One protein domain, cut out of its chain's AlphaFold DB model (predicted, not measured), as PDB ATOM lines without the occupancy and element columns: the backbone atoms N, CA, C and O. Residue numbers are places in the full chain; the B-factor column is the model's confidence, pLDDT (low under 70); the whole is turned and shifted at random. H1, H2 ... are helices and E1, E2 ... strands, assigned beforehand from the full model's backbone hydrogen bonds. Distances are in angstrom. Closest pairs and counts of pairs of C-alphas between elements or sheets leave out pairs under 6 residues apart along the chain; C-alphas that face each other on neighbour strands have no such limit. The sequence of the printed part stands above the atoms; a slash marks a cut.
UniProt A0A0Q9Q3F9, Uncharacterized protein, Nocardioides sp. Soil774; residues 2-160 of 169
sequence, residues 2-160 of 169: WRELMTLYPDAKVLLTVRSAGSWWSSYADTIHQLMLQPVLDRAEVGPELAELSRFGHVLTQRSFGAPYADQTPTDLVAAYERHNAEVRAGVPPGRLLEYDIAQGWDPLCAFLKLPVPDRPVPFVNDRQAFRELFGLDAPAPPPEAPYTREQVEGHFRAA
ATOM      1  N   TRP A   2       9.997   6.971  17.335       88.75
ATOM      2  CA  TRP A   2      10.044   5.503  17.210       88.75
ATOM      3  C   TRP A   2      10.645   5.023  15.875       88.75
ATOM      4  O   TRP A   2      11.327   4.003  15.844       88.75
ATOM      5  N   ARG A   3      10.448   5.780  14.785       91.25
ATOM      6  CA  ARG A   3      10.976   5.454  13.448       91.25
ATOM      7  C   ARG A   3      12.504   5.447  13.438       91.25
ATOM      8  O   ARG A   3      13.115   4.500  12.959       91.25
ATOM      9  N   GLU A   4      13.108   6.472  14.027       91.19
ATOM     10  CA  GLU A   4      14.556   6.634  14.126       91.19
ATOM     11  C   GLU A   4      15.176   5.531  14.995       91.19
ATOM     12  O   GLU A   4      16.199   4.953  14.633       91.19
ATOM     13  N   LEU A   5      14.515   5.169  16.103       91.75
ATOM     14  CA  LEU A   5      14.943   4.049  16.944       91.75
ATOM     15  C   LEU A   5      14.882   2.711  16.200       91.75
ATOM     16  O   LEU A   5      15.772   1.886  16.374       91.75
ATOM     17  N   MET A   6      13.891   2.496  15.336       93.50
ATOM     18  CA  MET A   6      13.837   1.288  14.509       93.50
ATOM     19  C   MET A   6      14.938   1.231  13.449       93.50
ATOM     20  O   MET A   6      15.353   0.133  13.081       93.50
ATOM     21  N   THR A   7      15.410   2.382  12.963       93.19
ATOM     22  CA  THR A   7      16.580   2.446  12.079       93.19
ATOM     23  C   THR A   7      17.861   2.090  12.831       93.19
ATOM     24  O   THR A   7      18.682   1.344  12.307       93.19
ATOM     25  N   LEU A   8      18.026   2.591  14.059       95.94
ATOM     26  CA  LEU A   8      19.211   2.325  14.885       95.94
ATOM     27  C   LEU A   8      19.232   0.904  15.466       95.94
ATOM     28  O   LEU A   8      20.301   0.320  15.624       95.94
ATOM     29  N   TYR A   9      18.059   0.342  15.761       94.81
ATOM     30  CA  TYR A   9      17.888  -0.988  16.343       94.81
ATOM     31  C   TYR A   9      16.982  -1.848  15.445       94.81
ATOM     32  O   TYR A   9      15.789  -2.023  15.727       94.81
ATOM     33  N   PRO A  10      17.528  -2.403  14.346       91.94
ATOM     34  CA  PRO A  10      16.740  -3.084  13.319       91.94
ATOM     35  C   PRO A  10      16.059  -4.364  13.813       91.94
ATOM     36  O   PRO A  10      15.038  -4.742  13.249       91.94
ATOM     37  N   ASP A  11      16.547  -4.979  14.890       91.25
ATOM     38  CA  ASP A  11      15.965  -6.199  15.468       91.25
ATOM     39  C   ASP A  11      15.079  -5.930  16.694       91.25
ATOM     40  O   ASP A  11      14.455  -6.847  17.235       91.25
ATOM     41  N   ALA A  12      14.993  -4.674  17.150       94.06
ATOM     42  CA  ALA A  12      14.183  -4.334  18.310       94.06
ATOM     43  C   ALA A  12      12.694  -4.566  18.029       94.06
ATOM     44  O   ALA A  12      12.166  -4.224  16.965       94.06
ATOM     45  N   LYS A  13      12.000  -5.125  19.016       95.31
ATOM     46  CA  LYS A  13      10.541  -5.189  19.031       95.31
ATOM     47  C   LYS A  13       9.974  -3.853  19.501       95.31
ATOM     48  O   LYS A  13      10.580  -3.181  20.331       95.31
ATOM     49  N   VAL A  14       8.810  -3.490  18.983       96.50
ATOM     50  CA  VAL A  14       8.080  -2.278  19.348       96.50
ATOM     51  C   VAL A  14       6.860  -2.671  20.165       96.50
ATOM     52  O   VAL A  14       6.076  -3.532  19.764       96.50
ATOM     53  N   LEU A  15       6.713  -2.023  21.314       95.75
ATOM     54  CA  LEU A  15       5.536  -2.118  22.159       95.75
ATOM     55  C   LEU A  15       4.719  -0.837  21.991       95.75
ATOM     56  O   LEU A  15       5.216   0.246  22.299       95.75
ATOM     57  N   LEU A  16       3.480  -0.965  21.525       95.81
ATOM     58  CA  LEU A  16       2.507   0.120  21.510       95.81
ATOM     59  C   LEU A  16       1.491  -0.133  22.620       95.81
ATOM     60  O   LEU A  16       0.613  -0.984  22.489       95.81
ATOM     61  N   THR A  17       1.613   0.595  23.727       93.25
ATOM     62  CA  THR A  17       0.620   0.521  24.800       93.25
ATOM     63  C   THR A  17      -0.621   1.305  24.409       93.25
ATOM     64  O   THR A  17      -0.533   2.517  24.197       93.25
ATOM     65  N   VAL A  18      -1.765   0.633  24.338       92.38
ATOM     66  CA  VAL A  18      -3.029   1.226  23.896       92.38
ATOM     67  C   VAL A  18      -4.066   1.197  25.009       92.38
ATOM     68  O   VAL A  18      -4.117   0.286  25.829       92.38
ATOM     69  N   ARG A  19      -4.913   2.221  25.016       87.38
ATOM     70  CA  ARG A  19      -6.151   2.310  25.798       87.38
ATOM     71  C   ARG A  19      -7.192   3.053  24.962       87.38
ATOM     72  O   ARG A  19      -6.828   3.709  23.980       87.38
ATOM     73  N   SER A  20      -8.472   2.974  25.322       87.25
ATOM     74  CA  SER A  20      -9.510   3.722  24.593       87.25
ATOM     75  C   SER A  20      -9.220   5.226  24.628       87.25
ATOM     76  O   SER A  20      -8.770   5.733  25.657       87.25
ATOM     77  N   ALA A  21      -9.513   5.951  23.544       86.31
ATOM     78  CA  ALA A  21      -9.297   7.401  23.462       86.31
ATOM     79  C   ALA A  21      -9.868   8.161  24.671       86.31
ATOM     80  O   ALA A  21      -9.196   9.010  25.248       86.31
ATOM     81  N   GLY A  22     -11.084   7.807  25.103       80.81
ATOM     82  CA  GLY A  22     -11.734   8.434  26.256       80.81
ATOM     83  C   GLY A  22     -11.000   8.179  27.575       80.81
ATOM     84  O   GLY A  22     -10.758   9.114  28.338       80.81
ATOM     85  N   SER A  23     -10.585   6.932  27.833       83.69
ATOM     86  CA  SER A  23      -9.788   6.615  29.030       83.69
ATOM     87  C   SER A  23      -8.407   7.269  28.983       83.69
ATOM     88  O   SER A  23      -7.885   7.697  30.016       83.69
ATOM     89  N   TRP A  24      -7.833   7.407  27.780       87.56
ATOM     90  CA  TRP A  24      -6.584   8.121  27.588       87.56
ATOM     91  C   TRP A  24      -6.714   9.597  27.908       87.56
ATOM     92  O   TRP A  24      -5.925  10.108  28.704       87.56
ATOM     93  N   TRP A  25      -7.733  10.238  27.345       86.19
ATOM     94  CA  TRP A  25      -7.994  11.649  27.549       86.19
ATOM     95  C   TRP A  25      -8.238  11.959  29.021       86.19
ATOM     96  O   TRP A  25      -7.548  12.811  29.560       86.19
ATOM     97  N   SER A  26      -9.126  11.225  29.701       82.56
ATOM     98  CA  SER A  26      -9.409  11.459  31.127       82.56
ATOM     99  C   SER A  26      -8.138  11.391  31.980       82.56
ATOM    100  O   SER A  26      -7.870  12.285  32.772       82.56
ATOM    101  N   SER A  27      -7.298  10.373  31.778       82.00
ATOM    102  CA  SER A  27      -6.042  10.257  32.521       82.00
ATOM    103  C   SER A  27      -5.035  11.360  32.178       82.00
ATOM    104  O   SER A  27      -4.308  11.804  33.065       82.00
ATOM    105  N   TYR A  28      -4.948  11.759  30.909       84.75
ATOM    106  CA  TYR A  28      -4.006  12.777  30.443       84.75
ATOM    107  C   TYR A  28      -4.421  14.187  30.887       84.75
ATOM    108  O   TYR A  28      -3.580  14.962  31.344       84.75
ATOM    109  N   ALA A  29      -5.723  14.483  30.816       83.25
ATOM    110  CA  ALA A  29      -6.337  15.749  31.198       83.25
ATOM    111  C   ALA A  29      -6.155  16.077  32.687       83.25
ATOM    112  O   ALA A  29      -5.928  17.233  33.038       83.25
ATOM    113  N   ASP A  30      -6.191  15.058  33.548       76.50
ATOM    114  CA  ASP A  30      -6.071  15.218  35.004       76.50
ATOM    115  C   ASP A  30      -4.618  15.356  35.501       76.50
ATOM    116  O   ASP A  30      -4.391  15.631  36.682       76.50
ATOM    117  N   THR A  31      -3.628  15.132  34.625       79.62
ATOM    118  CA  THR A  31      -2.201  15.074  34.988       79.62
ATOM    119  C   THR A  31      -1.346  15.964  34.084       79.62
ATOM    120  O   THR A  31      -1.205  17.159  34.335       79.62
ATOM    121  N   ILE A  32      -0.783  15.407  33.010       80.06
ATOM    122  CA  ILE A  32       0.172  16.081  32.122       80.06
ATOM    123  C   ILE A  32      -0.440  17.321  31.472       80.06
ATOM    124  O   ILE A  32       0.238  18.337  31.357       80.06
ATOM    125  N   HIS A  33      -1.718  17.275  31.096       80.00
ATOM    126  CA  HIS A  33      -2.401  18.439  30.538       80.00
ATOM    127  C   HIS A  33      -2.334  19.651  31.472       80.00
ATOM    128  O   HIS A  33      -1.980  20.731  31.011       80.00
ATOM    129  N   GLN A  34      -2.612  19.467  32.767       76.94
ATOM    130  CA  GLN A  34      -2.583  20.559  33.745       76.94
ATOM    131  C   GLN A  34      -1.187  21.165  33.871       76.94
ATOM    132  O   GLN A  34      -1.050  22.383  33.952       76.94
ATOM    133  N   LEU A  35      -0.148  20.324  33.829       74.25
ATOM    134  CA  LEU A  35       1.239  20.779  33.879       74.25
ATOM    135  C   LEU A  35       1.622  21.584  32.628       74.25
ATOM    136  O   LEU A  35       2.341  22.569  32.736       74.25
ATOM    137  N   MET A  36       1.143  21.179  31.451       77.31
ATOM    138  CA  MET A  36       1.453  21.849  30.179       77.31
ATOM    139  C   MET A  36       0.627  23.117  29.926       77.31
ATOM    140  O   MET A  36       0.924  23.851  28.989       77.31
ATOM    141  N   LEU A  37      -0.404  23.377  30.736       76.25
ATOM    142  CA  LEU A  37      -1.087  24.672  30.766       76.25
ATOM    143  C   LEU A  37      -0.326  25.715  31.598       76.25
ATOM    144  O   LEU A  37      -0.593  26.907  31.461       76.25
ATOM    145  N   GLN A  38       0.602  25.287  32.460       75.25
ATOM    146  CA  GLN A  38       1.436  26.212  33.222       75.25
ATOM    147  C   GLN A  38       2.511  26.824  32.319       75.25
ATOM    148  O   GLN A  38       3.040  26.132  31.447       75.25
ATOM    149  N   PRO A  39       2.886  28.098  32.525       78.19
ATOM    150  CA  PRO A  39       4.010  28.680  31.808       78.19
ATOM    151  C   PRO A  39       5.303  27.903  32.094       78.19
ATOM    152  O   PRO A  39       5.470  27.278  33.145       78.19
ATOM    153  N   VAL A  40       6.254  27.980  31.159       80.81
ATOM    154  CA  VAL A  40       7.616  27.493  31.406       80.81
ATOM    155  C   VAL A  40       8.174  28.222  32.627       80.81
ATOM    156  O   VAL A  40       8.137  29.451  32.679       80.81
ATOM    157  N   LEU A  41       8.689  27.459  33.592       77.31
ATOM    158  CA  LEU A  41       9.187  28.010  34.851       77.31
ATOM    159  C   LEU A  41      10.384  28.939  34.618       77.31
ATOM    160  O   LEU A  41      11.268  28.640  33.807       77.31
ATOM    161  N   ASP A  42      10.428  30.044  35.363       81.62
ATOM    162  CA  ASP A  42      11.522  31.001  35.269       81.62
ATOM    163  C   ASP A  42      12.778  30.474  35.975       81.62
ATOM    164  O   ASP A  42      12.773  30.079  37.143       81.62
ATOM    165  N   ARG A  43      13.896  30.483  35.250       83.94
ATOM    166  CA  ARG A  43      15.187  29.978  35.731       83.94
ATOM    167  C   ARG A  43      15.710  30.719  36.961       83.94
ATOM    168  O   ARG A  43      16.413  30.102  37.761       83.94
ATOM    169  N   ALA A  44      15.434  32.012  37.100       85.94
ATOM    170  CA  ALA A  44      15.843  32.796  38.260       85.94
ATOM    171  C   ALA A  44      15.032  32.434  39.513       85.94
ATOM    172  O   ALA A  44      15.556  32.556  40.618       85.94
ATOM    173  N   GLU A  45      13.798  31.951  39.349       78.94
ATOM    174  CA  GLU A  45      12.910  31.577  40.454       78.94
ATOM    175  C   GLU A  45      13.165  30.155  40.960       78.94
ATOM    176  O   GLU A  45      13.221  29.929  42.169       78.94
ATOM    177  N   VAL A  46      13.341  29.192  40.048       76.88
ATOM    178  CA  VAL A  46      13.413  27.759  40.400       76.88
ATOM    179  C   VAL A  46      14.788  27.122  40.195       76.88
ATOM    180  O   VAL A  46      14.983  25.936  40.467       76.88
ATOM    181  N   GLY A  47      15.757  27.897  39.710       79.00
ATOM    182  CA  GLY A  47      17.076  27.403  39.345       79.00
ATOM    183  C   GLY A  47      17.113  26.692  37.982       79.00
ATOM    184  O   GLY A  47      16.092  26.477  37.326       79.00
ATOM    185  N   PRO A  48      18.320  26.336  37.511       83.56
ATOM    186  CA  PRO A  48      18.534  25.840  36.155       83.56
ATOM    187  C   PRO A  48      17.874  24.488  35.887       83.56
ATOM    188  O   PRO A  48      17.229  24.324  34.862       83.56
ATOM    189  N   GLU A  49      18.019  23.527  36.794       80.50
ATOM    190  CA  GLU A  49      17.598  22.144  36.548       80.50
ATOM    191  C   GLU A  49      16.085  22.033  36.336       80.50
ATOM    192  O   GLU A  49      15.631  21.424  35.365       80.50
ATOM    193  N   LEU A  50      15.299  22.679  37.202       74.69
ATOM    194  CA  LEU A  50      13.843  22.609  37.144       74.69
ATOM    195  C   LEU A  50      13.265  23.431  35.978       74.69
ATOM    196  O   LEU A  50      12.311  22.995  35.329       74.69
ATOM    197  N   ALA A  51      13.874  24.573  35.648       75.81
ATOM    198  CA  ALA A  51      13.482  25.367  34.485       75.81
ATOM    199  C   ALA A  51      13.748  24.632  33.160       75.81
ATOM    200  O   ALA A  51      12.886  24.618  32.275       75.81
ATOM    201  N   GLU A  52      14.900  23.966  33.024       82.75
ATOM    202  CA  GLU A  52      15.193  23.160  31.833       82.75
ATOM    203  C   GLU A  52      14.265  21.943  31.727       82.75
ATOM    204  O   GLU A  52      13.798  21.628  30.633       82.75
ATOM    205  N   LEU A  53      13.921  21.296  32.847       80.00
ATOM    206  CA  LEU A  53      12.951  20.197  32.861       80.00
ATOM    207  C   LEU A  53      11.553  20.656  32.405       80.00
ATOM    208  O   LEU A  53      10.928  19.996  31.572       80.00
ATOM    209  N   SER A  54      11.080  21.807  32.897       78.44
ATOM    210  CA  SER A  54       9.800  22.405  32.482       78.44
ATOM    211  C   SER A  54       9.786  22.736  30.984       78.44
ATOM    212  O   SER A  54       8.853  22.364  30.261       78.44
ATOM    213  N   ARG A  55      10.859  23.363  30.480       86.81
ATOM    214  CA  ARG A  55      11.033  23.663  29.050       86.81
ATOM    215  C   ARG A  55      11.055  22.389  28.208       86.81
ATOM    216  O   ARG A  55      10.414  22.330  27.158       86.81
ATOM    217  N   PHE A  56      11.775  21.368  28.660       86.31
ATOM    218  CA  PHE A  56      11.866  20.084  27.978       86.31
ATOM    219  C   PHE A  56      10.493  19.415  27.837       86.31
ATOM    220  O   PHE A  56      10.157  18.959  26.743       86.31
ATOM    221  N   GLY A  57       9.670  19.435  28.891       83.12
ATOM    222  CA  GLY A  57       8.293  18.934  28.844       83.12
ATOM    223  C   GLY A  57       7.449  19.610  27.757       83.12
ATOM    224  O   GLY A  57       6.811  18.925  26.957       83.12
ATOM    225  N   HIS A  58       7.515  20.940  27.653       82.25
ATOM    226  CA  HIS A  58       6.797  21.700  26.623       82.25
ATOM    227  C   HIS A  58       7.256  21.345  25.202       82.25
ATOM    228  O   HIS A  58       6.429  21.097  24.321       82.25
ATOM    229  N   VAL A  59       8.572  21.262  24.979       86.75
ATOM    230  CA  VAL A  59       9.144  20.903  23.670       86.75
ATOM    231  C   VAL A  59       8.761  19.480  23.266       86.75
ATOM    232  O   VAL A  59       8.409  19.245  22.107       86.75
ATOM    233  N   LEU A  60       8.824  18.522  24.194       83.44
ATOM    234  CA  LEU A  60       8.429  17.142  23.924       83.44
ATOM    235  C   LEU A  60       6.955  17.044  23.553       83.44
ATOM    236  O   LEU A  60       6.619  16.408  22.558       83.44
ATOM    237  N   THR A  61       6.091  17.701  24.319       78.69
ATOM    238  CA  THR A  61       4.649  17.726  24.071       78.69
ATOM    239  C   THR A  61       4.347  18.304  22.693       78.69
ATOM    240  O   THR A  61       3.672  17.658  21.891       78.69
ATOM    241  N   GLN A  62       4.939  19.448  22.343       83.88
ATOM    242  CA  GLN A  62       4.777  20.029  21.011       83.88
ATOM    243  C   GLN A  62       5.233  19.078  19.897       83.88
ATOM    244  O   GLN A  62       4.554  18.946  18.881       83.88
ATOM    245  N   ARG A  63       6.360  18.379  20.078       83.75
ATOM    246  CA  ARG A  63       6.842  17.389  19.100       83.75
ATOM    247  C   ARG A  63       5.943  16.158  18.996       83.75
ATOM    248  O   ARG A  63       5.838  15.595  17.911       83.75
ATOM    249  N   SER A  64       5.326  15.736  20.095       83.88
ATOM    250  CA  SER A  64       4.434  14.575  20.131       83.88
ATOM    251  C   SER A  64       3.076  14.859  19.490       83.88
ATOM    252  O   SER A  64       2.545  13.986  18.808       83.88
ATOM    253  N   PHE A  65       2.523  16.061  19.684       83.94
ATOM    254  CA  PHE A  65       1.163  16.386  19.234       83.94
ATOM    255  C   PHE A  65       1.107  17.258  17.971       83.94
ATOM    256  O   PHE A  65       0.134  17.180  17.220       83.94
ATOM    257  N   GLY A  66       2.188  17.980  17.655       81.50
ATOM    258  CA  GLY A  66       2.366  18.730  16.406       81.50
ATOM    259  C   GLY A  66       2.170  20.243  16.523       81.50
ATOM    260  O   GLY A  66       2.471  20.956  15.569       81.50
ATOM    261  N   ALA A  67       1.723  20.745  17.675       78.75
ATOM    262  CA  ALA A  67       1.541  22.173  17.942       78.75
ATOM    263  C   ALA A  67       1.827  22.508  19.422       78.75
ATOM    264  O   ALA A  67       1.882  21.596  20.256       78.75
ATOM    265  N   PRO A  68       2.069  23.786  19.774       73.50
ATOM    266  CA  PRO A  68       2.098  24.227  21.169       73.50
ATOM    267  C   PRO A  68       0.777  23.920  21.885       73.50
ATOM    268  O   PRO A  68      -0.279  23.865  21.261       73.50
ATOM    269  N   TYR A  69       0.812  23.704  23.204       72.06
ATOM    270  CA  TYR A  69      -0.397  23.331  23.953       72.06
ATOM    271  C   TYR A  69      -1.477  24.414  23.915       72.06
ATOM    272  O   TYR A  69      -2.647  24.103  23.728       72.06
ATOM    273  N   ALA A  70      -1.070  25.679  24.043       71.25
ATOM    274  CA  ALA A  70      -1.971  26.832  24.036       71.25
ATOM    275  C   ALA A  70      -2.822  26.943  22.756       71.25
ATOM    276  O   ALA A  70      -3.876  27.569  22.780       71.25
ATOM    277  N   ASP A  71      -2.391  26.290  21.672       78.94
ATOM    278  CA  ASP A  71      -3.037  26.336  20.362       78.94
ATOM    279  C   ASP A  71      -3.850  25.064  20.052       78.94
ATOM    280  O   ASP A  71      -4.303  24.884  18.924       78.94
ATOM    281  N   GLN A  72      -3.999  24.146  21.016       78.00
ATOM    282  CA  GLN A  72      -4.628  22.840  20.808       78.00
ATOM    283  C   GLN A  72      -5.877  22.657  21.661       78.00
ATOM    284  O   GLN A  72      -5.885  22.898  22.868       78.00
ATOM    285  N   THR A  73      -6.927  22.135  21.039       83.19
ATOM    286  CA  THR A  73      -8.130  21.692  21.740       83.19
ATOM    287  C   THR A  73      -7.971  20.251  22.248       83.19
ATOM    288  O   THR A  73      -7.159  19.483  21.724       83.19
ATOM    289  N   PRO A  74      -8.794  19.814  23.221       82.81
ATOM    290  CA  PRO A  74      -8.914  18.400  23.585       82.81
ATOM    291  C   PRO A  74      -9.099  17.461  22.386       82.81
ATOM    292  O   PRO A  74      -8.510  16.381  22.336       82.81
ATOM    293  N   THR A  75      -9.885  17.890  21.397       85.19
ATOM    294  CA  THR A  75     -10.127  17.136  20.162       85.19
ATOM    295  C   THR A  75      -8.844  16.962  19.357       85.19
ATOM    296  O   THR A  75      -8.562  15.852  18.907       85.19
ATOM    297  N   ASP A  76      -8.034  18.014  19.225       86.88
ATOM    298  CA  ASP A  76      -6.763  17.958  18.493       86.88
ATOM    299  C   ASP A  76      -5.780  16.984  19.150       86.88
ATOM    300  O   ASP A  76      -5.107  16.208  18.469       86.88
ATOM    301  N   LEU A  77      -5.746  16.964  20.483       87.25
ATOM    302  CA  LEU A  77      -4.875  16.081  21.261       87.25
ATOM    303  C   LEU A  77      -5.295  14.613  21.152       87.25
ATOM    304  O   LEU A  77      -4.444  13.740  20.973       87.25
ATOM    305  N   VAL A  78      -6.600  14.332  21.208       89.88
ATOM    306  CA  VAL A  78      -7.135  12.983  20.967       89.88
ATOM    307  C   VAL A  78      -6.860  12.542  19.529       89.88
ATOM    308  O   VAL A  78      -6.403  11.421  19.308       89.88
ATOM    309  N   ALA A  79      -7.060  13.426  18.548       90.50
ATOM    310  CA  ALA A  79      -6.748  13.137  17.153       90.50
ATOM    311  C   ALA A  79      -5.249  12.864  16.947       90.50
ATOM    312  O   ALA A  79      -4.877  11.981  16.174       90.50
ATOM    313  N   ALA A  80      -4.376  13.580  17.655       90.50
ATOM    314  CA  ALA A  80      -2.939  13.342  17.630       90.50
ATOM    315  C   ALA A  80      -2.544  12.006  18.283       90.50
ATOM    316  O   ALA A  80      -1.692  11.305  17.734       90.50
ATOM    317  N   TYR A  81      -3.192  11.610  19.382       91.44
ATOM    318  CA  TYR A  81      -3.032  10.277  19.976       91.44
ATOM    319  C   TYR A  81      -3.431   9.160  18.999       91.44
ATOM    320  O   TYR A  81      -2.656   8.231  18.767       91.44
ATOM    321  N   GLU A  82      -4.600   9.269  18.366       93.62
ATOM    322  CA  GLU A  82      -5.061   8.265  17.398       93.62
ATOM    323  C   GLU A  82      -4.178   8.218  16.148       93.62
ATOM    324  O   GLU A  82      -3.814   7.138  15.675       93.62
ATOM    325  N   ARG A  83      -3.756   9.386  15.647       93.62
ATOM    326  CA  ARG A  83      -2.807   9.486  14.534       93.62
ATOM    327  C   ARG A  83      -1.489   8.798  14.872       93.62
ATOM    328  O   ARG A  83      -1.002   8.015  14.063       93.62
ATOM    329  N   HIS A  84      -0.940   9.030  16.064       93.25
ATOM    330  CA  HIS A  84       0.278   8.359  16.512       93.25
ATOM    331  C   HIS A  84       0.122   6.831  16.502       93.25
ATOM    332  O   HIS A  84       0.958   6.129  15.932       93.25
ATOM    333  N   ASN A  85      -0.973   6.316  17.067       94.75
ATOM    334  CA  ASN A  85      -1.248   4.880  17.084       94.75
ATOM    335  C   ASN A  85      -1.360   4.311  15.662       94.75
ATOM    336  O   ASN A  85      -0.769   3.274  15.358       94.75
ATOM    337  N   ALA A  86      -2.078   4.999  14.771       95.38
ATOM    338  CA  ALA A  86      -2.218   4.602  13.374       95.38
ATOM    339  C   ALA A  86      -0.872   4.598  12.631       95.38
ATOM    340  O   ALA A  86      -0.572   3.660  11.894       95.38
ATOM    341  N   GLU A  87      -0.028   5.604  12.854       94.94
ATOM    342  CA  GLU A  87       1.302   5.685  12.250       94.94
ATOM    343  C   GLU A  87       2.223   4.545  12.695       94.94
ATOM    344  O   GLU A  87       2.966   4.011  11.865       94.94
ATOM    345  N   VAL A  88       2.179   4.172  13.981       95.69
ATOM    346  CA  VAL A  88       2.934   3.033  14.523       95.69
ATOM    347  C   VAL A  88       2.445   1.732  13.892       95.69
ATOM    348  O   VAL A  88       3.257   0.979  13.358       95.69
ATOM    349  N   ARG A  89       1.127   1.499  13.854       95.44
ATOM    350  CA  ARG A  89       0.538   0.323  13.186       95.44
ATOM    351  C   ARG A  89       0.950   0.217  11.721       95.44
ATOM    352  O   ARG A  89       1.265  -0.868  11.247       95.44
ATOM    353  N   ALA A  90       0.957   1.342  11.010       96.00
ATOM    354  CA  ALA A  90       1.264   1.374   9.587       96.00
ATOM    355  C   ALA A  90       2.755   1.177   9.281       96.00
ATOM    356  O   ALA A  90       3.092   0.651   8.223       96.00
ATOM    357  N   GLY A  91       3.659   1.630  10.156       94.88
ATOM    358  CA  GLY A  91       5.093   1.603   9.859       94.88
ATOM    359  C   GLY A  91       5.922   0.587  10.642       94.88
ATOM    360  O   GLY A  91       7.100   0.432  10.319       94.88
ATOM    361  N   VAL A  92       5.359  -0.119  11.626       96.00
ATOM    362  CA  VAL A  92       6.036  -1.253  12.272       96.00
ATOM    363  C   VAL A  92       5.613  -2.565  11.598       96.00
ATOM    364  O   VAL A  92       4.419  -2.847  11.518       96.00
ATOM    365  N   PRO A  93       6.555  -3.419  11.150       93.31
ATOM    366  CA  PRO A  93       6.217  -4.733  10.610       93.31
ATOM    367  C   PRO A  93       5.404  -5.575  11.613       93.31
ATOM    368  O   PRO A  93       5.800  -5.640  12.779       93.31
ATOM    369  N   PRO A  94       4.346  -6.298  11.190       88.44
ATOM    370  CA  PRO A  94       3.456  -7.028  12.101       88.44
ATOM    371  C   PRO A  94       4.160  -8.005  13.056       88.44
ATOM    372  O   PRO A  94       3.778  -8.129  14.211       88.44
ATOM    373  N   GLY A  95       5.246  -8.656  12.622       91.38
ATOM    374  CA  GLY A  95       6.029  -9.563  13.478       91.38
ATOM    375  C   GLY A  95       6.876  -8.871  14.558       91.38
ATOM    376  O   GLY A  95       7.510  -9.546  15.368       91.38
ATOM    377  N   ARG A  96       6.925  -7.535  14.555       95.12
ATOM    378  CA  ARG A  96       7.712  -6.698  15.472       95.12
ATOM    379  C   ARG A  96       6.860  -5.750  16.305       95.12
ATOM    380  O   ARG A  96       7.439  -5.048  17.127       95.12
ATOM    381  N   LEU A  97       5.544  -5.721  16.116       97.31
ATOM    382  CA  LEU A  97       4.640  -4.876  16.884       97.31
ATOM    383  C   LEU A  97       3.818  -5.728  17.848       97.31
ATOM    384  O   LEU A  97       3.182  -6.693  17.433       97.31
ATOM    385  N   LEU A  98       3.789  -5.325  19.113       97.50
ATOM    386  CA  LEU A  98       2.745  -5.732  20.043       97.50
ATOM    387  C   LEU A  98       1.911  -4.506  20.404       97.50
ATOM    388  O   LEU A  98       2.428  -3.561  20.998       97.50
ATOM    389  N   GLU A  99       0.624  -4.549  20.071       96.25
ATOM    390  CA  GLU A  99      -0.374  -3.679  20.690       96.25
ATOM    391  C   GLU A  99      -0.781  -4.295  22.026       96.25
ATOM    392  O   GLU A  99      -1.198  -5.452  22.076       96.25
ATOM    393  N   TYR A 100      -0.602  -3.544  23.106       94.38
ATOM    394  CA  TYR A 100      -0.699  -4.073  24.460       94.38
ATOM    395  C   TYR A 100      -1.567  -3.179  25.335       94.38
ATOM    396  O   TYR A 100      -1.261  -2.001  25.521       94.38
ATOM    397  N   ASP A 101      -2.625  -3.746  25.905       90.94
ATOM    398  CA  ASP A 101      -3.330  -3.134  27.025       90.94
ATOM    399  C   ASP A 101      -2.756  -3.722  28.319       90.94
ATOM    400  O   ASP A 101      -2.747  -4.936  28.520       90.94
ATOM    401  N   ILE A 102      -2.281  -2.857  29.215       87.12
ATOM    402  CA  ILE A 102      -1.687  -3.250  30.500       87.12
ATOM    403  C   ILE A 102      -2.662  -4.095  31.339       87.12
ATOM    404  O   ILE A 102      -2.221  -4.945  32.115       87.12
ATOM    405  N   ALA A 103      -3.977  -3.921  31.154       86.75
ATOM    406  CA  ALA A 103      -5.000  -4.733  31.809       86.75
ATOM    407  C   ALA A 103      -4.946  -6.226  31.426       86.75
ATOM    408  O   ALA A 103      -5.508  -7.057  32.137       86.75
ATOM    409  N   GLN A 104      -4.256  -6.586  30.338       89.56
ATOM    410  CA  GLN A 104      -4.080  -7.972  29.894       89.56
ATOM    411  C   GLN A 104      -3.023  -8.745  30.701       89.56
ATOM    412  O   GLN A 104      -2.906  -9.958  30.538       89.56
ATOM    413  N   GLY A 105      -2.252  -8.079  31.566       91.75
ATOM    414  CA  GLY A 105      -1.243  -8.745  32.389       91.75
ATOM    415  C   GLY A 105       0.019  -9.160  31.615       91.75
ATOM    416  O   GLY A 105       0.276  -8.714  30.501       91.75
ATOM    417  N   TRP A 106       0.847 -10.015  32.222       95.62
ATOM    418  CA  TRP A 106       2.158 -10.386  31.669       95.62
ATOM    419  C   TRP A 106       2.089 -11.213  30.388       95.62
ATOM    420  O   TRP A 106       2.996 -11.121  29.562       95.62
ATOM    421  N   ASP A 107       1.047 -12.018  30.230       94.94
ATOM    422  CA  ASP A 107       0.971 -13.076  29.224       94.94
ATOM    423  C   ASP A 107       1.260 -12.605  27.787       94.94
ATOM    424  O   ASP A 107       2.189 -13.149  27.175       94.94
ATOM    425  N   PRO A 108       0.570 -11.588  27.225       95.81
ATOM    426  CA  PRO A 108       0.842 -11.145  25.855       95.81
ATOM    427  C   PRO A 108       2.253 -10.564  25.695       95.81
ATOM    428  O   PRO A 108       2.910 -10.813  24.683       95.81
ATOM    429  N   LEU A 109       2.754  -9.841  26.701       95.62
ATOM    430  CA  LEU A 109       4.088  -9.247  26.672       95.62
ATOM    431  C   LEU A 109       5.181 -10.322  26.726       95.62
ATOM    432  O   LEU A 109       6.104 -10.311  25.913       95.62
ATOM    433  N   CYS A 110       5.072 -11.271  27.654       96.38
ATOM    434  CA  CYS A 110       6.023 -12.365  27.813       96.38
ATOM    435  C   CYS A 110       6.032 -13.286  26.589       96.38
ATOM    436  O   CYS A 110       7.111 -13.613  26.087       96.38
ATOM    437  N   ALA A 111       4.861 -13.629  26.044       96.25
ATOM    438  CA  ALA A 111       4.752 -14.402  24.809       96.25
ATOM    439  C   ALA A 111       5.419 -13.677  23.631       96.25
ATOM    440  O   ALA A 111       6.241 -14.259  22.917       96.25
ATOM    441  N   PHE A 112       5.133 -12.383  23.468       96.50
ATOM    442  CA  PHE A 112       5.736 -11.570  22.421       96.50
ATOM    443  C   PHE A 112       7.251 -11.471  22.572       96.50
ATOM    444  O   PHE A 112       7.972 -11.604  21.583       96.50
ATOM    445  N   LEU A 113       7.765 -11.287  23.791       95.19
ATOM    446  CA  LEU A 113       9.198 -11.193  24.072       95.19
ATOM    447  C   LEU A 113       9.913 -12.552  24.090       95.19
ATOM    448  O   LEU A 113      11.134 -12.565  23.949       95.19
ATOM    449  N   LYS A 114       9.177 -13.670  24.144       95.62
ATOM    450  CA  LYS A 114       9.690 -15.040  24.345       95.62
ATOM    451  C   LYS A 114      10.402 -15.206  25.693       95.62
ATOM    452  O   LYS A 114      11.477 -15.795  25.771       95.62
ATOM    453  N   LEU A 115       9.800 -14.658  26.744       95.88
ATOM    454  CA  LEU A 115      10.295 -14.710  28.119       95.88
ATOM    455  C   LEU A 115       9.300 -15.453  29.024       95.88
ATOM    456  O   LEU A 115       8.110 -15.487  28.709       95.88
ATOM    457  N   PRO A 116       9.753 -16.046  30.143       96.19
ATOM    458  CA  PRO A 116       8.849 -16.642  31.122       96.19
ATOM    459  C   PRO A 116       7.956 -15.580  31.780       96.19
ATOM    460  O   PRO A 116       8.367 -14.428  31.955       96.19
ATOM    461  N   VAL A 117       6.742 -15.977  32.165       96.44
ATOM    462  CA  VAL A 117       5.833 -15.133  32.953       96.44
ATOM    463  C   VAL A 117       6.357 -15.046  34.393       96.44
ATOM    464  O   VAL A 117       6.591 -16.087  35.010       96.44
ATOM    465  N   PRO A 118       6.584 -13.839  34.942       94.75
ATOM    466  CA  PRO A 118       7.002 -13.676  36.330       94.75
ATOM    467  C   PRO A 118       5.911 -14.097  37.323       94.75
ATOM    468  O   PRO A 118       4.739 -13.798  37.112       94.75
ATOM    469  N   ASP A 119       6.308 -14.658  38.467       93.69
ATOM    470  CA  ASP A 119       5.415 -14.919  39.610       93.69
ATOM    471  C   ASP A 119       5.200 -13.647  40.455       93.69
ATOM    472  O   ASP A 119       5.570 -13.546  41.624       93.69
ATOM    473  N   ARG A 120       4.718 -12.588  39.800       90.44
ATOM    474  CA  ARG A 120       4.323 -11.314  40.419       90.44
ATOM    475  C   ARG A 120       3.330 -10.589  39.512       90.44
ATOM    476  O   ARG A 120       3.433 -10.739  38.297       90.44
ATOM    477  N   PRO A 121       2.417  -9.757  40.036       85.50
ATOM    478  CA  PRO A 121       1.513  -8.978  39.191       85.50
ATOM    479  C   PRO A 121       2.271  -7.958  38.327       85.50
ATOM    480  O   PRO A 121       3.393  -7.554  38.650       85.50
ATOM    481  N   VAL A 122       1.654  -7.531  37.219       84.31
ATOM    482  CA  VAL A 122       2.156  -6.390  36.438       84.31
ATOM    483  C   VAL A 122       2.138  -5.153  37.341       84.31
ATOM    484  O   VAL A 122       1.138  -4.916  38.021       84.31
ATOM    485  N   PRO A 123       3.228  -4.369  37.396       81.31
ATOM    486  CA  PRO A 123       3.287  -3.205  38.264       81.31
ATOM    487  C   PRO A 123       2.261  -2.147  37.834       81.31
ATOM    488  O   PRO A 123       2.240  -1.719  36.682       81.31
ATOM    489  N   PHE A 124       1.451  -1.685  38.785       69.25
ATOM    490  CA  PHE A 124       0.536  -0.558  38.615       69.25
ATOM    491  C   PHE A 124       1.046   0.619  39.454       69.25
ATOM    492  O   PHE A 124       0.676   0.771  40.612       69.25
ATOM    493  N   VAL A 125       1.982   1.397  38.895       62.53
ATOM    494  CA  VAL A 125       2.726   2.439  39.644       62.53
ATOM    495  C   VAL A 125       2.284   3.865  39.292       62.53
ATOM    496  O   VAL A 125       2.737   4.824  39.903       62.53
ATOM    497  N   ASN A 126       1.369   4.021  38.331       61.81
ATOM    498  CA  ASN A 126       0.845   5.327  37.932       61.81
ATOM    499  C   ASN A 126      -0.383   5.694  38.771       61.81
ATOM    500  O   ASN A 126      -1.506   5.746  38.264       61.81
ATOM    501  N   ASP A 127      -0.161   5.933  40.062       65.62
ATOM    502  CA  ASP A 127      -1.178   6.535  40.913       65.62
ATOM    503  C   ASP A 127      -1.345   8.014  40.532       65.62
ATOM    504  O   ASP A 127      -0.456   8.849  40.720       65.62
ATOM    505  N   ARG A 128      -2.508   8.323  39.948       66.94
ATOM    506  CA  ARG A 128      -2.890   9.681  39.542       66.94
ATOM    507  C   ARG A 128      -2.867  10.645  40.724       66.94
ATOM    508  O   ARG A 128      -2.507  11.801  40.530       66.94
ATOM    509  N   GLN A 129      -3.239  10.181  41.913       65.44
ATOM    510  CA  GLN A 129      -3.242  11.001  43.114       65.44
ATOM    511  C   GLN A 129      -1.810  11.305  43.558       65.44
ATOM    512  O   GLN A 129      -1.463  12.471  43.696       65.44
ATOM    513  N   ALA A 130      -0.944  10.292  43.645       65.69
ATOM    514  CA  ALA A 130       0.463  10.496  43.995       65.69
ATOM    515  C   ALA A 130       1.189  11.442  43.017       65.69
ATOM    516  O   ALA A 130       2.018  12.249  43.430       65.69
ATOM    517  N   PHE A 131       0.863  11.382  41.717       70.62
ATOM    518  CA  PHE A 131       1.375  12.342  40.733       70.62
ATOM    519  C   PHE A 131       0.930  13.772  41.064       70.62
ATOM    520  O   PHE A 131       1.737  14.699  41.049       70.62
ATOM    521  N   ARG A 132      -0.353  13.970  41.365       67.31
ATOM    522  CA  ARG A 132      -0.893  15.298  41.667       67.31
ATOM    523  C   ARG A 132      -0.323  15.875  42.959       67.31
ATOM    524  O   ARG A 132       0.044  17.046  42.953       67.31
ATOM    525  N   GLU A 133      -0.143  15.048  43.984       68.38
ATOM    526  CA  GLU A 133       0.491  15.440  45.244       68.38
ATOM    527  C   GLU A 133       1.951  15.860  45.014       68.38
ATOM    528  O   GLU A 133       2.371  16.931  45.453       68.38
ATOM    529  N   LEU A 134       2.711  15.063  44.248       68.62
ATOM    530  CA  LEU A 134       4.117  15.339  43.932       68.62
ATOM    531  C   LEU A 134       4.308  16.657  43.167       68.62
ATOM    532  O   LEU A 134       5.292  17.361  43.391       68.62
ATOM    533  N   PHE A 135       3.384  16.984  42.263       65.62
ATOM    534  CA  PHE A 135       3.452  18.183  41.423       65.62
ATOM    535  C   PHE A 135       2.572  19.339  41.923       65.62
ATOM    536  O   PHE A 135       2.411  20.328  41.210       65.62
ATOM    537  N   GLY A 136       2.006  19.239  43.132       65.69
ATOM    538  CA  GLY A 136       1.202  20.305  43.741       65.69
ATOM    539  C   GLY A 136      -0.090  20.638  42.984       65.69
ATOM    540  O   GLY A 136      -0.603  21.749  43.099       65.69
ATOM    541  N   LEU A 137      -0.627  19.691  42.210       65.06
ATOM    542  CA  LEU A 137      -1.829  19.872  41.388       65.06
ATOM    543  C   LEU A 137      -3.137  19.772  42.194       65.06
ATOM    544  O   LEU A 137      -4.209  19.957  41.620       65.06
ATOM    545  N   ASP A 138      -3.067  19.459  43.493       62.69
ATOM    546  CA  ASP A 138      -4.221  19.337  44.402       62.69
ATOM    547  C   ASP A 138      -4.708  20.660  44.991       62.69
ATOM    548  O   ASP A 138      -5.800  20.719  45.562       62.69
ATOM    549  N   ALA A 139      -3.953  21.742  44.793       52.31
ATOM    550  CA  ALA A 139      -4.518  23.075  44.918       52.31
ATOM    551  C   ALA A 139      -5.627  23.245  43.860       52.31
ATOM    552  O   ALA A 139      -5.459  22.786  42.725       52.31
ATOM    553  N   PRO A 140      -6.766  23.886  44.189       43.59
ATOM    554  CA  PRO A 140      -7.776  24.186  43.185       43.59
ATOM    555  C   PRO A 140      -7.106  24.968  42.055       43.59
ATOM    556  O   PRO A 140      -6.450  25.981  42.310       43.59
ATOM    557  N   ALA A 141      -7.241  24.468  40.823       41.34
ATOM    558  CA  ALA A 141      -6.754  25.174  39.648       41.34
ATOM    559  C   ALA A 141      -7.265  26.626  39.706       41.34
ATOM    560  O   ALA A 141      -8.430  26.827  40.083       41.34
ATOM    561  N   PRO A 142      -6.439  27.639  39.370       38.56
ATOM    562  CA  PRO A 142      -6.957  28.991  39.208       38.56
ATOM    563  C   PRO A 142      -8.167  28.911  38.271       38.56
ATOM    564  O   PRO A 142      -8.111  28.145  37.301       38.56
ATOM    565  N   PRO A 143      -9.282  29.596  38.592       35.56
ATOM    566  CA  PRO A 143     -10.506  29.453  37.825       35.56
ATOM    567  C   PRO A 143     -10.159  29.715  36.359       35.56
ATOM    568  O   PRO A 143      -9.605  30.776  36.058       35.56
ATOM    569  N   PRO A 144     -10.402  28.751  35.456       43.25
ATOM    570  CA  PRO A 144     -10.181  29.003  34.047       43.25
ATOM    571  C   PRO A 144     -11.054  30.192  33.655       43.25
ATOM    572  O   PRO A 144     -12.162  30.337  34.177       43.25
ATOM    573  N   GLU A 145     -10.588  31.024  32.725       47.44
ATOM    574  CA  GLU A 145     -11.401  32.141  32.225       47.44
ATOM    575  C   GLU A 145     -12.745  31.673  31.610       47.44
ATOM    576  O   GLU A 145     -13.637  32.489  31.414       47.44
ATOM    577  N   ALA A 146     -12.948  30.363  31.405       36.59
ATOM    578  CA  ALA A 146     -14.130  29.580  31.817       36.59
ATOM    579  C   ALA A 146     -13.876  28.091  31.483       36.59
ATOM    580  O   ALA A 146     -13.334  27.810  30.413       36.59
ATOM    581  N   PRO A 147     -14.255  27.099  32.316       45.28
ATOM    582  CA  PRO A 147     -14.178  25.697  31.918       45.28
ATOM    583  C   PRO A 147     -15.404  25.319  31.076       45.28
ATOM    584  O   PRO A 147     -16.526  25.713  31.397       45.28
ATOM    585  N   TYR A 148     -15.207  24.516  30.024       42.75
ATOM    586  CA  TYR A 148     -16.311  23.941  29.251       42.75
ATOM    587  C   TYR A 148     -17.254  23.138  30.157       42.75
ATOM    588  O   TYR A 148     -16.830  22.287  30.941       42.75
ATOM    589  N   THR A 149     -18.551  23.392  30.019       49.91
ATOM    590  CA  THR A 149     -19.596  22.669  30.747       49.91
ATOM    591  C   THR A 149     -19.803  21.272  30.158       49.91
ATOM    592  O   THR A 149     -19.600  21.036  28.965       49.91
ATOM    593  N   ARG A 150     -20.267  20.335  30.994       41.50
ATOM    594  CA  ARG A 150     -20.613  18.955  30.600       41.50
ATOM    595  C   ARG A 150     -21.529  18.900  29.369       41.50
ATOM    596  O   ARG A 150     -21.360  18.038  28.514       41.50
ATOM    597  N   GLU A 151     -22.438  19.861  29.248       42.53
ATOM    598  CA  GLU A 151     -23.398  19.983  28.147       42.53
ATOM    599  C   GLU A 151     -22.723  20.355  26.812       42.53
ATOM    600  O   GLU A 151     -23.099  19.851  25.755       42.53
ATOM    601  N   GLN A 152     -21.654  21.158  26.853       46.59
ATOM    602  CA  GLN A 152     -20.861  21.517  25.669       46.59
ATOM    603  C   GLN A 152     -19.968  20.362  25.187       46.59
ATOM    604  O   GLN A 152     -19.726  20.233  23.983       46.59
ATOM    605  N   VAL A 153     -19.528  19.497  26.110       44.50
ATOM    606  CA  VAL A 153     -18.782  18.264  25.806       44.50
ATOM    607  C   VAL A 153     -19.716  17.186  25.236       44.50
ATOM    608  O   VAL A 153     -19.406  16.574  24.216       44.50
ATOM    609  N   GLU A 154     -20.895  16.988  25.833       40.00
ATOM    610  CA  GLU A 154     -21.902  16.026  25.354       40.00
ATOM    611  C   GLU A 154     -22.540  16.456  24.013       40.00
ATOM    612  O   GLU A 154     -22.847  15.610  23.168       40.00
ATOM    613  N   GLY A 155     -22.675  17.764  23.766       39.84
ATOM    614  CA  GLY A 155     -23.146  18.318  22.493       39.84
ATOM    615  C   GLY A 155     -22.216  18.029  21.306       39.84
ATOM    616  O   GLY A 155     -22.696  17.711  20.218       39.84
ATOM    617  N   HIS A 156     -20.895  18.046  21.518       38.97
ATOM    618  CA  HIS A 156     -19.909  17.698  20.482       38.97
ATOM    619  C   HIS A 156     -19.924  16.203  20.124       38.97
ATOM    620  O   HIS A 156     -19.719  15.851  18.963       38.97
ATOM    621  N   PHE A 157     -20.251  15.323  21.078       34.47
ATOM    622  CA  PHE A 157     -20.387  13.882  20.829       34.47
ATOM    623  C   PHE A 157     -21.559  13.538  19.893       34.47
ATOM    624  O   PHE A 157     -21.434  12.622  19.081       34.47
ATOM    625  N   ARG A 158     -22.683  14.271  19.950       39.91
ATOM    626  CA  ARG A 158     -23.830  14.042  19.041       39.91
ATOM    627  C   ARG A 158     -23.572  14.497  17.606       39.91
ATOM    628  O   ARG A 158     -24.162  13.928  16.696       39.91
ATOM    629  N   ALA A 159     -22.701  15.483  17.390       41.00
ATOM    630  CA  ALA A 159     -22.372  15.985  16.054       41.00
ATOM    631  C   ALA A 159     -21.425  15.056  15.263       41.00
ATOM    632  O   ALA A 159     -21.314  15.187  14.048       41.00
ATOM    633  N   ALA A 160     -20.766  14.107  15.939       35.59
ATOM    634  CA  ALA A 160     -19.815  13.169  15.341       35.59
ATOM    635  C   ALA A 160     -20.432  11.810  14.935       35.59
ATOM    636  O   ALA A 160     -19.718  10.948  14.426       35.59
TER     637      ALA A 160
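AT A GLANCE: This is residues 2 to 160 of the 169 residues of an uncharacterized protein of Nocardioides sp. Soil774 (UniProt A0A0Q9Q3F9). A pair of short strands, E1 and E2, sits side by side at one end of a loose model, between the last part of the long helix H6 and the short helix H7. The other long helix, H5, meets H6 with its last residues and leads away about perpendicular to it, and H2 crosses the earlier part of H6; residues 44 to 49, of which 44 to 46 belong to H4, stick out at the far end of H5, and residues 142 to 155, of which 150 to 155 belong to H9, stick out on a final tail. The printed part has 159 residues, with named elements in the order H1 E1 H2 H3 H4 H5 H6 E2 H7 H8 H9; the sheet is parallel, order E1, E2, and the class is mostly helix. The whole is loose, with a radius of gyration of the C-alphas of 18.8 A and spans of 51 by 47 by 34 A.

HOW THE PARTS SIT: Start at E1, residues 14 to 17, and E2, residues 97 to 100, parallel neighbours at 21 degrees; N 16 and O 98 are 2.9 A apart, within hydrogen-bond range. H6, residues 74 to 91, has its closest C-alpha to E1 at Asn 85, 7.5 A from that of Leu 16. H7, residues 106 to 113, comes closest to E2 at the C-alphas of Phe 112 and Leu 98, 7.0 A apart. H2, residues 21 to 29, touches residues 74 to 82 of H6, closest C-alphas Ala 21 and Val 78 at 6.5 A, at a steep tilt of 58 degrees, opposite ways. H5, residues 48 to 65, touches H6 with residues 64 to 65 alone, closest C-alphas Phe 65 and Ala 80 at 5.4 A; at 72 degrees they are only just about perpendicular. H4, residues 43 to 46, and H5 only just touch, only at the corner, with 3 pairs of C-alphas within 8 A, the closest Arg 43 and Ala 51 at 5.1 A. H3, residues 32 to 36, is close to but not clearly touching H5, closest C-alphas Met 36 and His 58 at 6.4 A. H1, residues 2 to 8, is close to but not clearly touching H6, closest C-alphas Arg 3 and Gly 91 at 7.9 A. H8, residues 128 to 134, is close to but not clearly touching H2, closest C-alphas Arg 128 and Ser 27 at 7.7 A; H9, residues 150 to 159, is apart from H8. E1, H2 to H6 and E2 form a strand-helix-strand unit, two parallel neighbour strands with helices between. Every O i to N i+4 pair is within hydrogen-bond range in H1, H2, H3, H5, H6, H7 and H8, and 5 of 6 are in H9; H4 is too short for such a pair.

IN THESE COORDINATES: Find C-alpha 14, where E1 begins, at (8.080, -2.278, 19.348). H6 runs 25.8 A from C-alpha 74 at (-8.914, 18.400, 23.585), and H5 measures 26.0 A. H9, 14.9 A long, ends at C-alpha 159 at (-22.372, 15.985, 16.054).

THE WHOLE: The two C-alphas farthest apart, Pro 116 and Glu 145, are 52.8 A apart. The printed part has no cut; the links H7 to H8 and H8 to H9 are long. Mean pLDDT of the printed part is 79.1, with residues 124 to 130 and 132 to 160 under 70.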